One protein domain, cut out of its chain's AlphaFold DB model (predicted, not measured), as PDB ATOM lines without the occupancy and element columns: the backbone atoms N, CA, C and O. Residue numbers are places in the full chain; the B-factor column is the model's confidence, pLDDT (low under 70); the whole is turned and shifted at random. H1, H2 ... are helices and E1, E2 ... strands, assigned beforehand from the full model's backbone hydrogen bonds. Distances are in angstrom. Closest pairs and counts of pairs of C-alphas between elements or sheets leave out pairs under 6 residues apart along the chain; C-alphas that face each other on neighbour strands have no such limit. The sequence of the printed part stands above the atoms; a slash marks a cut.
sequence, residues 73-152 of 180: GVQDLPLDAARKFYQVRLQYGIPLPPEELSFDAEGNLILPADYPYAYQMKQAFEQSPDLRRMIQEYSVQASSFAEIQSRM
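AT A GLANCE: This is residues 73 to 152 of the 180 residues of an uncharacterized protein of Oceanospirillum sp. D5 (UniProt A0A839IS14). A small body of helices and loops has one long helix, H3, that runs out of it as an arm: residues 143 to 152, of which 143 to 150 belong to H3, stick out. H2 and H3 meet in a corner, H1 packs on the first part of H3, and E1 with the long loop after it folds back on itself beside them. The printed part has 80 residues, with three named helices and one named strand in the order H1, E1, H2, H3; the class is mostly helix. The whole is compact, with a radius of gyration of the C-alphas of 13.0 A, and elongated, spanning 43 by 27 by 22 A.

IN THESE COORDINATES: H1, residues 79 to 91, is 18.4 A long and begins at C-alpha 79, (47.288, -10.553, 51.563). E1 is residues 100 to 103. H2, residues 118 to 127, is 14.3 A long. H3, residues 129 to 150, is 31.1 A long and ends at C-alpha 150, (23.804, -16.484, 41.551).

HOW THE PARTS SIT: H1 touches H3 with residues 81 to 85 alone; the closest C-alphas are those of Ala 81 and Met 134, 6.2 A apart. They run opposite ways at a steep tilt of 44 degrees. H1 and H2 only just touch, with 3 pairs of C-alphas within 8 A, the closest being Val 88 and Ala 124 at 6.2 A. H2 and H3 touch only at the corner, and only just, with 3 pairs of C-alphas within 8 A; the closest C-alphas are those of Phe 125 and Arg 132, 5.9 A apart. Their lines are about perpendicular at 72 degrees, only just past steep. E1 pairs with no named strand, but its residues 102 to 103 pair antiparallel with residues 109 to 110. The closest C-alphas of E1 and H3, those of Phe 103 and Gln 136, are 7.4 A apart. In H1, H2 and H3 every O i to N i+4 pair is within hydrogen-bond range.

THE WHOLE: The C-alphas of Gly 93 and Met 152 are the two farthest apart, 43.1 A. The printed part has no cut. The link from E1 to H2, 14 residues, is long, and that from H2 to H3 is tight. Residues 143 to 152, of which 143 to 150 belong to H3, stand free, and their pLDDT is under 70.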
ATOM      1  N   GLY A  73      34.531  -7.082  52.337       81.00
ATOM      2  CA  GLY A  73      34.958  -7.014  53.729       81.00
ATOM      3  C   GLY A  73      36.469  -6.792  53.822       81.00
ATOM      4  O   GLY A  73      37.240  -7.451  53.131       81.00
ATOM      5  N   VAL A  74      36.939  -5.921  54.719       80.19
ATOM      6  CA  VAL A  74      38.393  -5.675  54.891       80.19
ATOM      7  C   VAL A  74      39.176  -6.965  55.203       80.19
ATOM      8  O   VAL A  74      40.367  -7.069  54.922       80.19
ATOM      9  N   GLN A  75      38.488  -7.958  55.761       76.38
ATOM     10  CA  GLN A  75      39.004  -9.280  56.114       76.38
ATOM     11  C   GLN A  75      39.225 -10.194  54.897       76.38
ATOM     12  O   GLN A  75      40.057 -11.092  54.961       76.38
ATOM     13  N   ASP A  76      38.484  -9.961  53.813       79.56
ATOM     14  CA  ASP A  76      38.501 -10.767  52.586       79.56
ATOM     15  C   ASP A  76      39.531 -10.241  51.568       79.56
ATOM     16  O   ASP A  76      39.772 -10.830  50.518       79.56
ATOM     17  N   LEU A  77      40.191  -9.124  51.889       79.50
ATOM     18  CA  LEU A  77      41.224  -8.546  51.043       79.50
ATOM     19  C   LEU A  77      42.389  -9.529  50.829       79.50
ATOM     20  O   LEU A  77      42.866 -10.154  51.783       79.50
ATOM     21  N   PRO A  78      42.949  -9.595  49.607       80.75
ATOM     22  CA  PRO A  78      44.138 -10.395  49.354       80.75
ATOM     23  C   PRO A  78      45.310  -9.897  50.210       80.75
ATOM     24  O   PRO A  78      45.425  -8.703  50.492       80.75
ATOM     25  N   LEU A  79      46.207 -10.811  50.600       82.00
ATOM     26  CA  LEU A  79      47.288 -10.553  51.563       82.00
ATOM     27  C   LEU A  79      48.099  -9.282  51.247       82.00
ATOM     28  O   LEU A  79      48.395  -8.497  52.147       82.00
ATOM     29  N   ASP A  80      48.446  -9.062  49.979       80.00
ATOM     30  CA  ASP A  80      49.191  -7.879  49.540       80.00
ATOM     31  C   ASP A  80      48.391  -6.581  49.704       80.00
ATOM     32  O   ASP A  80      48.910  -5.599  50.250       80.00
ATOM     33  N   ALA A  81      47.110  -6.588  49.322       82.31
ATOM     34  CA  ALA A  81      46.223  -5.443  49.512       82.31
ATOM     35  C   ALA A  81      45.993  -5.171  51.003       82.31
ATOM     36  O   ALA A  81      46.112  -4.024  51.430       82.31
ATOM     37  N   ALA A  82      45.761  -6.205  51.816       84.19
ATOM     38  CA  ALA A  82      45.571  -6.087  53.261       84.19
ATOM     39  C   ALA A  82      46.811  -5.509  53.965       84.19
ATOM     40  O   ALA A  82      46.700  -4.603  54.795       84.19
ATOM     41  N   ARG A  83      48.018  -5.971  53.602       83.62
ATOM     42  CA  ARG A  83      49.281  -5.437  54.147       83.62
ATOM     43  C   ARG A  83      49.468  -3.966  53.795       83.62
ATOM     44  O   ARG A  83      49.824  -3.173  54.667       83.62
ATOM     45  N   LYS A  84      49.230  -3.597  52.536       84.69
ATOM     46  CA  LYS A  84      49.385  -2.213  52.071       84.69
ATOM     47  C   LYS A  84      48.313  -1.299  52.667       84.69
ATOM     48  O   LYS A  84      48.633  -0.209  53.128       84.69
ATOM     49  N   PHE A  85      47.078  -1.781  52.771       85.25
ATOM     50  CA  PHE A  85      45.982  -1.115  53.471       85.25
ATOM     51  C   PHE A  85      46.333  -0.838  54.935       85.25
ATOM     52  O   PHE A  85      46.175   0.286  55.405       85.25
ATOM     53  N   TYR A  86      46.882  -1.826  55.649       85.69
ATOM     54  CA  TYR A  86      47.316  -1.654  57.034       85.69
ATOM     55  C   TYR A  86      48.421  -0.595  57.175       85.69
ATOM     56  O   TYR A  86      48.324   0.281  58.031       85.69
ATOM     57  N   GLN A  87      49.439  -0.625  56.307       85.06
ATOM     58  CA  GLN A  87      50.514   0.378  56.315       85.06
ATOM     59  C   GLN A  87      49.983   1.794  56.090       85.06
ATOM     60  O   GLN A  87      50.323   2.706  56.845       85.06
ATOM     61  N   VAL A  88      49.118   1.968  55.089       85.81
ATOM     62  CA  VAL A  88      48.507   3.263  54.782       85.81
ATOM     63  C   VAL A  88      47.644   3.732  55.957       85.81
ATOM     64  O   VAL A  88      47.757   4.875  56.385       85.81
ATOM     65  N   ARG A  89      46.847   2.857  56.575       85.94
ATOM     66  CA  ARG A  89      46.042   3.232  57.749       85.94
ATOM     67  C   ARG A  89      46.888   3.712  58.919       85.94
ATOM     68  O   ARG A  89      46.554   4.735  59.507       85.94
ATOM     69  N   LEU A  90      47.997   3.039  59.216       85.12
ATOM     70  CA  LEU A  90      48.924   3.496  60.251       85.12
ATOM     71  C   LEU A  90      49.538   4.859  59.914       85.12
ATOM     72  O   LEU A  90      49.631   5.719  60.786       85.12
ATOM     73  N   GLN A  91      49.916   5.071  58.653       85.38
ATOM     74  CA  GLN A  91      50.522   6.321  58.199       85.38
ATOM     75  C   GLN A  91      49.561   7.514  58.307       85.38
ATOM     76  O   GLN A  91      49.989   8.615  58.643       85.38
ATOM     77  N   TYR A  92      48.268   7.284  58.070       84.62
ATOM     78  CA  TYR A  92      47.214   8.299  58.170       84.62
ATOM     79  C   TYR A  92      46.550   8.355  59.553       84.62
ATOM     80  O   TYR A  92      45.577   9.085  59.729       84.62
ATOM     81  N   GLY A  93      47.061   7.612  60.541       83.12
ATOM     82  CA  GLY A  93      46.549   7.643  61.912       83.12
ATOM     83  C   GLY A  93      45.145   7.056  62.062       83.12
ATOM     84  O   GLY A  93      44.398   7.481  62.935       83.12
ATOM     85  N   ILE A  94      44.784   6.085  61.220       83.50
ATOM     86  CA  ILE A  94      43.482   5.421  61.214       83.50
ATOM     87  C   ILE A  94      43.592   4.135  62.057       83.50
ATOM     88  O   ILE A  94      44.144   3.143  61.577       83.50
ATOM     89  N   PRO A  95      43.068   4.094  63.300       76.75
ATOM     90  CA  PRO A  95      43.163   2.916  64.162       76.75
ATOM     91  C   PRO A  95      42.116   1.856  63.801       76.75
ATOM     92  O   PRO A  95      42.458   0.693  63.599       76.75
ATOM     93  N   LEU A  96      40.863   2.252  63.546       76.50
ATOM     94  CA  LEU A  96      39.745   1.327  63.305       76.50
ATOM     95  C   LEU A  96      39.388   1.164  61.817       76.50
ATOM     96  O   LEU A  96      39.118   2.187  61.185       76.50
ATOM     97  N   PRO A  97      39.511  -0.025  61.192       79.94
ATOM     98  CA  PRO A  97      39.156  -0.183  59.784       79.94
ATOM     99  C   PRO A  97      37.631  -0.150  59.630       79.94
ATOM    100  O   PRO A  97      36.929  -0.438  60.597       79.94
ATOM    101  N   PRO A  98      37.108   0.220  58.454       79.69
ATOM    102  CA  PRO A  98      35.708  -0.021  58.141       79.69
ATOM    103  C   PRO A  98      35.460  -1.535  58.066       79.69
ATOM    104  O   PRO A  98      36.392  -2.299  57.812       79.69
ATOM    105  N   GLU A  99      34.222  -1.974  58.287       78.06
ATOM    106  CA  GLU A  99      33.856  -3.386  58.097       78.06
ATOM    107  C   GLU A  99      33.970  -3.792  56.625       78.06
ATOM    108  O   GLU A  99      34.575  -4.815  56.298       78.06
ATOM    109  N   GLU A 100      33.470  -2.934  55.737       79.44
ATOM    110  CA  GLU A 100      33.436  -3.158  54.297       79.44
ATOM    111  C   GLU A 100      33.980  -1.953  53.523       79.44
ATOM    112  O   GLU A 100      33.875  -0.795  53.945       79.44
ATOM    113  N   LEU A 101      34.574  -2.245  52.369       83.81
ATOM    114  CA  LEU A 101      35.040  -1.281  51.386       83.81
ATOM    115  C   LEU A 101      34.186  -1.431  50.130       83.81
ATOM    116  O   LEU A 101      34.237  -2.459  49.456       83.81
ATOM    117  N   SER A 102      33.433  -0.384  49.808       82.81
ATOM    118  CA  SER A 102      32.584  -0.323  48.619       82.81
ATOM    119  C   SER A 102      33.112   0.728  47.655       82.81
ATOM    120  O   SER A 102      33.698   1.727  48.078       82.81
ATOM    121  N   PHE A 103      32.890   0.534  46.357       84.00
ATOM    122  CA  PHE A 103      33.270   1.505  45.334       84.00
ATOM    123  C   PHE A 103      32.055   1.914  44.509       84.00
ATOM    124  O   PHE A 103      31.181   1.096  44.239       84.00
ATOM    125  N   ASP A 104      32.010   3.187  44.129       82.12
ATOM    126  CA  ASP A 104      31.020   3.715  43.193       82.12
ATOM    127  C   ASP A 104      31.349   3.294  41.748       82.12
ATOM    128  O   ASP A 104      32.463   2.840  41.473       82.12
ATOM    129  N   ALA A 105      30.429   3.503  40.801       74.25
ATOM    130  CA  ALA A 105      30.642   3.244  39.374       74.25
ATOM    131  C   ALA A 105      31.833   4.036  38.798       74.25
ATOM    132  O   ALA A 105      32.474   3.610  37.837       74.25
ATOM    133  N   GLU A 106      32.175   5.167  39.421       73.69
ATOM    134  CA  GLU A 106      33.359   5.972  39.097       73.69
ATOM    135  C   GLU A 106      34.669   5.430  39.715       73.69
ATOM    136  O   GLU A 106      35.750   5.977  39.489       73.69
ATOM    137  N   GLY A 107      34.599   4.364  40.518       72.62
ATOM    138  CA  GLY A 107      35.728   3.811  41.270       72.62
ATOM    139  C   GLY A 107      36.070   4.602  42.540       72.62
ATOM    140  O   GLY A 107      37.146   4.429  43.122       72.62
ATOM    141  N   ASN A 108      35.181   5.483  42.990       80.62
ATOM    142  CA  ASN A 108      35.376   6.249  44.216       80.62
ATOM    143  C   ASN A 108      35.035   5.398  45.441       80.62
ATOM    144  O   ASN A 108      34.025   4.705  45.448       80.62
ATOM    145  N   LEU A 109      35.865   5.457  46.488       83.88
ATOM    146  CA  LEU A 109      35.614   4.720  47.726       83.88
ATOM    147  C   LEU A 109      34.373   5.287  48.435       83.88
ATOM    148  O   LEU A 109      34.362   6.447  48.869       83.88
ATOM    149  N   ILE A 110      33.354   4.446  48.582       83.50
ATOM    150  CA  ILE A 110      32.153   4.704  49.368       83.50
ATOM    151  C   ILE A 110      32.395   4.130  50.762       83.50
ATOM    152  O   ILE A 110      32.592   2.930  50.939       83.50
ATOM    153  N   LEU A 111      32.387   5.013  51.756       83.50
ATOM    154  CA  LEU A 111      32.488   4.652  53.165       83.50
ATOM    155  C   LEU A 111      31.151   4.943  53.851       83.50
ATOM    156  O   LEU A 111      30.479   5.906  53.463       83.50
ATOM    157  N   PRO A 112      30.775   4.164  54.879       78.69
ATOM    158  CA  PRO A 112      29.575   4.446  55.652       78.69
ATOM    159  C   PRO A 112      29.674   5.821  56.324       78.69
ATOM    160  O   PRO A 112      30.742   6.228  56.785       78.69
ATOM    161  N   ALA A 113      28.548   6.537  56.385       74.88
ATOM    162  CA  ALA A 113      28.487   7.891  56.942       74.88
ATOM    163  C   ALA A 113      28.864   7.950  58.434       74.88
ATOM    164  O   ALA A 113      29.342   8.977  58.903       74.88
ATOM    165  N   ASP A 114      28.692   6.838  59.152       80.00
ATOM    166  CA  ASP A 114      29.013   6.705  60.575       80.00
ATOM    167  C   ASP A 114      30.517   6.475  60.837       80.00
ATOM    168  O   ASP A 114      30.962   6.426  61.979       80.00
ATOM    169  N   TYR A 115      31.340   6.341  59.787       81.44
ATOM    170  CA  TYR A 115      32.756   6.031  59.951       81.44
ATOM    171  C   TYR A 115      33.586   7.274  60.342       81.44
ATOM    172  O   TYR A 115      33.791   8.172  59.515       81.44
ATOM    173  N   PRO A 116      34.169   7.320  61.558       83.06
ATOM    174  CA  PRO A 116      34.791   8.531  62.107       83.06
ATOM    175  C   PRO A 116      36.066   8.972  61.374       83.06
ATOM    176  O   PRO A 116      36.473  10.129  61.466       83.06
ATOM    177  N   TYR A 117      36.698   8.070  60.618       86.25
ATOM    178  CA  TYR A 117      37.943   8.331  59.890       86.25
ATOM    179  C   TYR A 117      37.742   8.400  58.370       86.25
ATOM    180  O   TYR A 117      38.700   8.244  57.610       86.25
ATOM    181  N   ALA A 118      36.510   8.640  57.902       84.12
ATOM    182  CA  ALA A 118      36.184   8.640  56.476       84.12
ATOM    183  C   ALA A 118      37.039   9.616  55.656       84.12
ATOM    184  O   ALA A 118      37.507   9.267  54.574       84.12
ATOM    185  N   TYR A 119      37.302  10.811  56.190       84.94
ATOM    186  CA  TYR A 119      38.148  11.805  55.528       84.94
ATOM    187  C   TYR A 119      39.592  11.311  55.350       84.94
ATOM    188  O   TYR A 119      40.130  11.331  54.245       84.94
ATOM    189  N   GLN A 120      40.201  10.813  56.428       86.38
ATOM    190  CA  GLN A 120      41.580  10.312  56.419       86.38
ATOM    191  C   GLN A 120      41.716   9.099  55.501       86.38
ATOM    192  O   GLN A 120      42.697   8.986  54.775       86.38
ATOM    193  N   MET A 121      40.706   8.226  55.482       84.12
ATOM    194  CA  MET A 121      40.679   7.069  54.595       84.12
ATOM    195  C   MET A 121      40.585   7.482  53.122       84.12
ATOM    196  O   MET A 121      41.317   6.950  52.293       84.12
ATOM    197  N   LYS A 122      39.737   8.461  52.783       85.62
ATOM    198  CA  LYS A 122      39.679   8.993  51.413       85.62
ATOM    199  C   LYS A 122      41.032   9.561  50.985       85.62
ATOM    200  O   LYS A 122      41.531   9.183  49.930       85.62
ATOM    201  N   GLN A 123      41.672  10.355  51.843       86.50
ATOM    202  CA  GLN A 123      43.009  10.899  51.577       86.50
ATOM    203  C   GLN A 123      44.059   9.793  51.389       86.50
ATOM    204  O   GLN A 123      44.840   9.834  50.441       86.50
ATOM    205  N   ALA A 124      44.037   8.770  52.244       86.06
ATOM    206  CA  ALA A 124      44.894   7.592  52.141       86.06
ATOM    207  C   ALA A 124      44.786   6.897  50.772       86.06
ATOM    208  O   ALA A 124      45.801   6.527  50.178       86.06
ATOM    209  N   PHE A 125      43.562   6.744  50.260       84.12
ATOM    210  CA  PHE A 125      43.298   6.133  48.956       84.12
ATOM    211  C   PHE A 125      43.667   7.041  47.781       84.12
ATOM    212  O   PHE A 125      44.151   6.540  46.767       84.12
ATOM    213  N   GLU A 126      43.482   8.358  47.899       85.69
ATOM    214  CA  GLU A 126      43.932   9.314  46.877       85.69
ATOM    215  C   GLU A 126      45.457   9.340  46.745       85.69
ATOM    216  O   GLU A 126      45.992   9.403  45.640       85.69
ATOM    217  N   GLN A 127      46.163   9.234  47.868       86.19
ATOM    218  CA  GLN A 127      47.627   9.230  47.911       86.19
ATOM    219  C   GLN A 127      48.222   7.857  47.556       86.19
ATOM    220  O   GLN A 127      49.411   7.753  47.258       86.19
ATOM    221  N   SER A 128      47.397   6.806  47.542       85.38
ATOM    222  CA  SER A 128      47.790   5.433  47.210       85.38
ATOM    223  C   SER A 128      46.937   4.867  46.064       85.38
ATOM    224  O   SER A 128      46.157   3.934  46.283       85.38
ATOM    225  N   PRO A 129      47.105   5.353  44.818       85.69
ATOM    226  CA  PRO A 129      46.329   4.865  43.670       85.69
ATOM    227  C   PRO A 129      46.550   3.369  43.401       85.69
ATOM    228  O   PRO A 129      45.665   2.680  42.901       85.69
ATOM    229  N   ASP A 130      47.722   2.864  43.773       85.81
ATOM    230  CA  ASP A 130      48.116   1.463  43.648       85.81
ATOM    231  C   ASP A 130      47.279   0.551  44.565       85.81
ATOM    232  O   ASP A 130      46.749  -0.465  44.126       85.81
ATOM    233  N   LEU A 131      47.074   0.968  45.824       84.69
ATOM    234  CA  LEU A 131      46.188   0.277  46.769       84.69
ATOM    235  C   LEU A 131      44.742   0.289  46.262       84.69
ATOM    236  O   LEU A 131      44.059  -0.730  46.308       84.69
ATOM    237  N   ARG A 132      44.293   1.439  45.745       85.38
ATOM    238  CA  ARG A 132      42.946   1.586  45.190       85.38
ATOM    239  C   ARG A 132      42.704   0.617  44.031       85.38
ATOM    240  O   ARG A 132      41.669  -0.041  44.032       85.38
ATOM    241  N   ARG A 133      43.650   0.484  43.090       84.81
ATOM    242  CA  ARG A 133      43.534  -0.476  41.975       84.81
ATOM    243  C   ARG A 133      43.442  -1.915  42.459       84.81
ATOM    244  O   ARG A 133      42.526  -2.603  42.038       84.81
ATOM    245  N   MET A 134      44.311  -2.338  43.380       84.81
ATOM    246  CA  MET A 134      44.283  -3.718  43.889       84.81
ATOM    247  C   MET A 134      42.917  -4.087  44.468       84.81
ATOM    248  O   MET A 134      42.390  -5.161  44.190       84.81
ATOM    249  N   ILE A 135      42.340  -3.188  45.267       84.62
ATOM    250  CA  ILE A 135      41.050  -3.439  45.907       84.62
ATOM    251  C   ILE A 135      39.922  -3.391  44.866       84.62
ATOM    252  O   ILE A 135      39.058  -4.260  44.877       84.62
ATOM    253  N   GLN A 136      39.953  -2.447  43.921       84.38
ATOM    254  CA  GLN A 136      38.980  -2.384  42.823       84.38
ATOM    255  C   GLN A 136      39.003  -3.633  41.935       84.38
ATOM    256  O   GLN A 136      37.949  -4.167  41.600       84.38
ATOM    257  N   GLU A 137      40.187  -4.111  41.551       83.81
ATOM    258  CA  GLU A 137      40.341  -5.326  40.745       83.81
ATOM    259  C   GLU A 137      39.768  -6.538  41.481       83.81
ATOM    260  O   GLU A 137      39.027  -7.328  40.892       83.81
ATOM    261  N   TYR A 138      40.022  -6.625  42.787       81.94
ATOM    262  CA  TYR A 138      39.426  -7.652  43.628       81.94
ATOM    263  C   TYR A 138      37.898  -7.508  43.726       81.94
ATOM    264  O   TYR A 138      37.193  -8.505  43.608       81.94
ATOM    265  N   SER A 139      37.363  -6.285  43.836       81.19
ATOM    266  CA  SER A 139      35.910  -6.025  43.895       81.19
ATOM    267  C   SER A 139      35.219  -6.495  42.623       81.19
ATOM    268  O   SER A 139      34.155  -7.111  42.681       81.19
ATOM    269  N   VAL A 140      35.813  -6.221  41.463       80.94
ATOM    270  CA  VAL A 140      35.277  -6.642  40.160       80.94
ATOM    271  C   VAL A 140      35.348  -8.164  40.014       80.94
ATOM    272  O   VAL A 140      34.403  -8.794  39.527       80.94
ATOM    273  N   GLN A 141      36.441  -8.777  40.473       76.25
ATOM    274  CA  GLN A 141      36.602 -10.229  40.456       76.25
ATOM    275  C   GLN A 141      35.591 -10.926  41.379       76.25
ATOM    276  O   GLN A 141      34.962 -11.902  40.965       76.25
ATOM    277  N   ALA A 142      35.385 -10.400  42.587       72.19
ATOM    278  CA  ALA A 142      34.389 -10.884  43.538       72.19
ATOM    279  C   ALA A 142      32.959 -10.731  42.990       72.19
ATOM    280  O   ALA A 142      32.168 -11.666  43.079       72.19
ATOM    281  N   SER A 143      32.655  -9.607  42.330       66.06
ATOM    282  CA  SER A 143      31.353  -9.374  41.680       66.06
ATOM    283  C   SER A 143      31.081 -10.389  40.575       66.06
ATOM    284  O   SER A 143      30.017 -11.001  40.532       66.06
ATOM    285  N   SER A 144      32.087 -10.651  39.736       63.09
ATOM    286  CA  SER A 144      31.997 -11.670  38.685       63.09
ATOM    287  C   SER A 144      31.753 -13.064  39.273       63.09
ATOM    288  O   SER A 144      30.991 -13.855  38.720       63.09
ATOM    289  N   PHE A 145      32.383 -13.378  40.408       57.66
ATOM    290  CA  PHE A 145      32.191 -14.653  41.094       57.66
ATOM    291  C   PHE A 145      30.791 -14.771  41.717       57.66
ATOM    292  O   PHE A 145      30.151 -15.813  41.570       57.66
ATOM    293  N   ALA A 146      30.283 -13.700  42.332       60.44
ATOM    294  CA  ALA A 146      28.927 -13.631  42.879       60.44
ATOM    295  C   ALA A 146      27.852 -13.763  41.785       60.44
ATOM    296  O   ALA A 146      26.878 -14.494  41.963       60.44
ATOM    297  N   GLU A 147      28.048 -13.142  40.617       57.34
ATOM    298  CA  GLU A 147      27.152 -13.308  39.465       57.34
ATOM    299  C   GLU A 147      27.142 -14.745  38.928       57.34
ATOM    300  O   GLU A 147      26.088 -15.266  38.554       57.34
ATOM    301  N   ILE A 148      28.300 -15.413  38.903       58.84
ATOM    302  CA  ILE A 148      28.396 -16.819  38.490       58.84
ATOM    303  C   ILE A 148      27.708 -17.728  39.515       58.84
ATOM    304  O   ILE A 148      26.955 -18.614  39.112       58.84
ATOM    305  N   GLN A 149      27.913 -17.498  40.815       58.38
ATOM    306  CA  GLN A 149      27.221 -18.245  41.870       58.38
ATOM    307  C   GLN A 149      25.705 -18.037  41.828       58.38
ATOM    308  O   GLN A 149      24.961 -19.010  41.894       58.38
ATOM    309  N   SER A 150      25.236 -16.801  41.641       58.03
ATOM    310  CA  SER A 150      23.804 -16.484  41.551       58.03
ATOM    311  C   SER A 150      23.124 -17.161  40.351       58.03
ATOM    312  O   SER A 150      21.937 -17.477  40.393       58.03
ATOM    313  N   ARG A 151      23.886 -17.446  39.288       55.19
ATOM    314  CA  ARG A 151      23.414 -18.188  38.109       55.19
ATOM    315  C   ARG A 151      23.551 -19.705  38.233       55.19
ATOM    316  O   ARG A 151      23.089 -20.413  37.337       55.19
ATOM    317  N   MET A 152      24.164 -20.223  39.299       46.41
ATOM    318  CA  MET A 152      24.156 -21.658  39.570       46.41
ATOM    319  C   MET A 152      22.816 -22.044  40.215       46.41
ATOM    320  O   MET A 152      22.521 -21.586  41.316       46.41
TER     321      MET A 152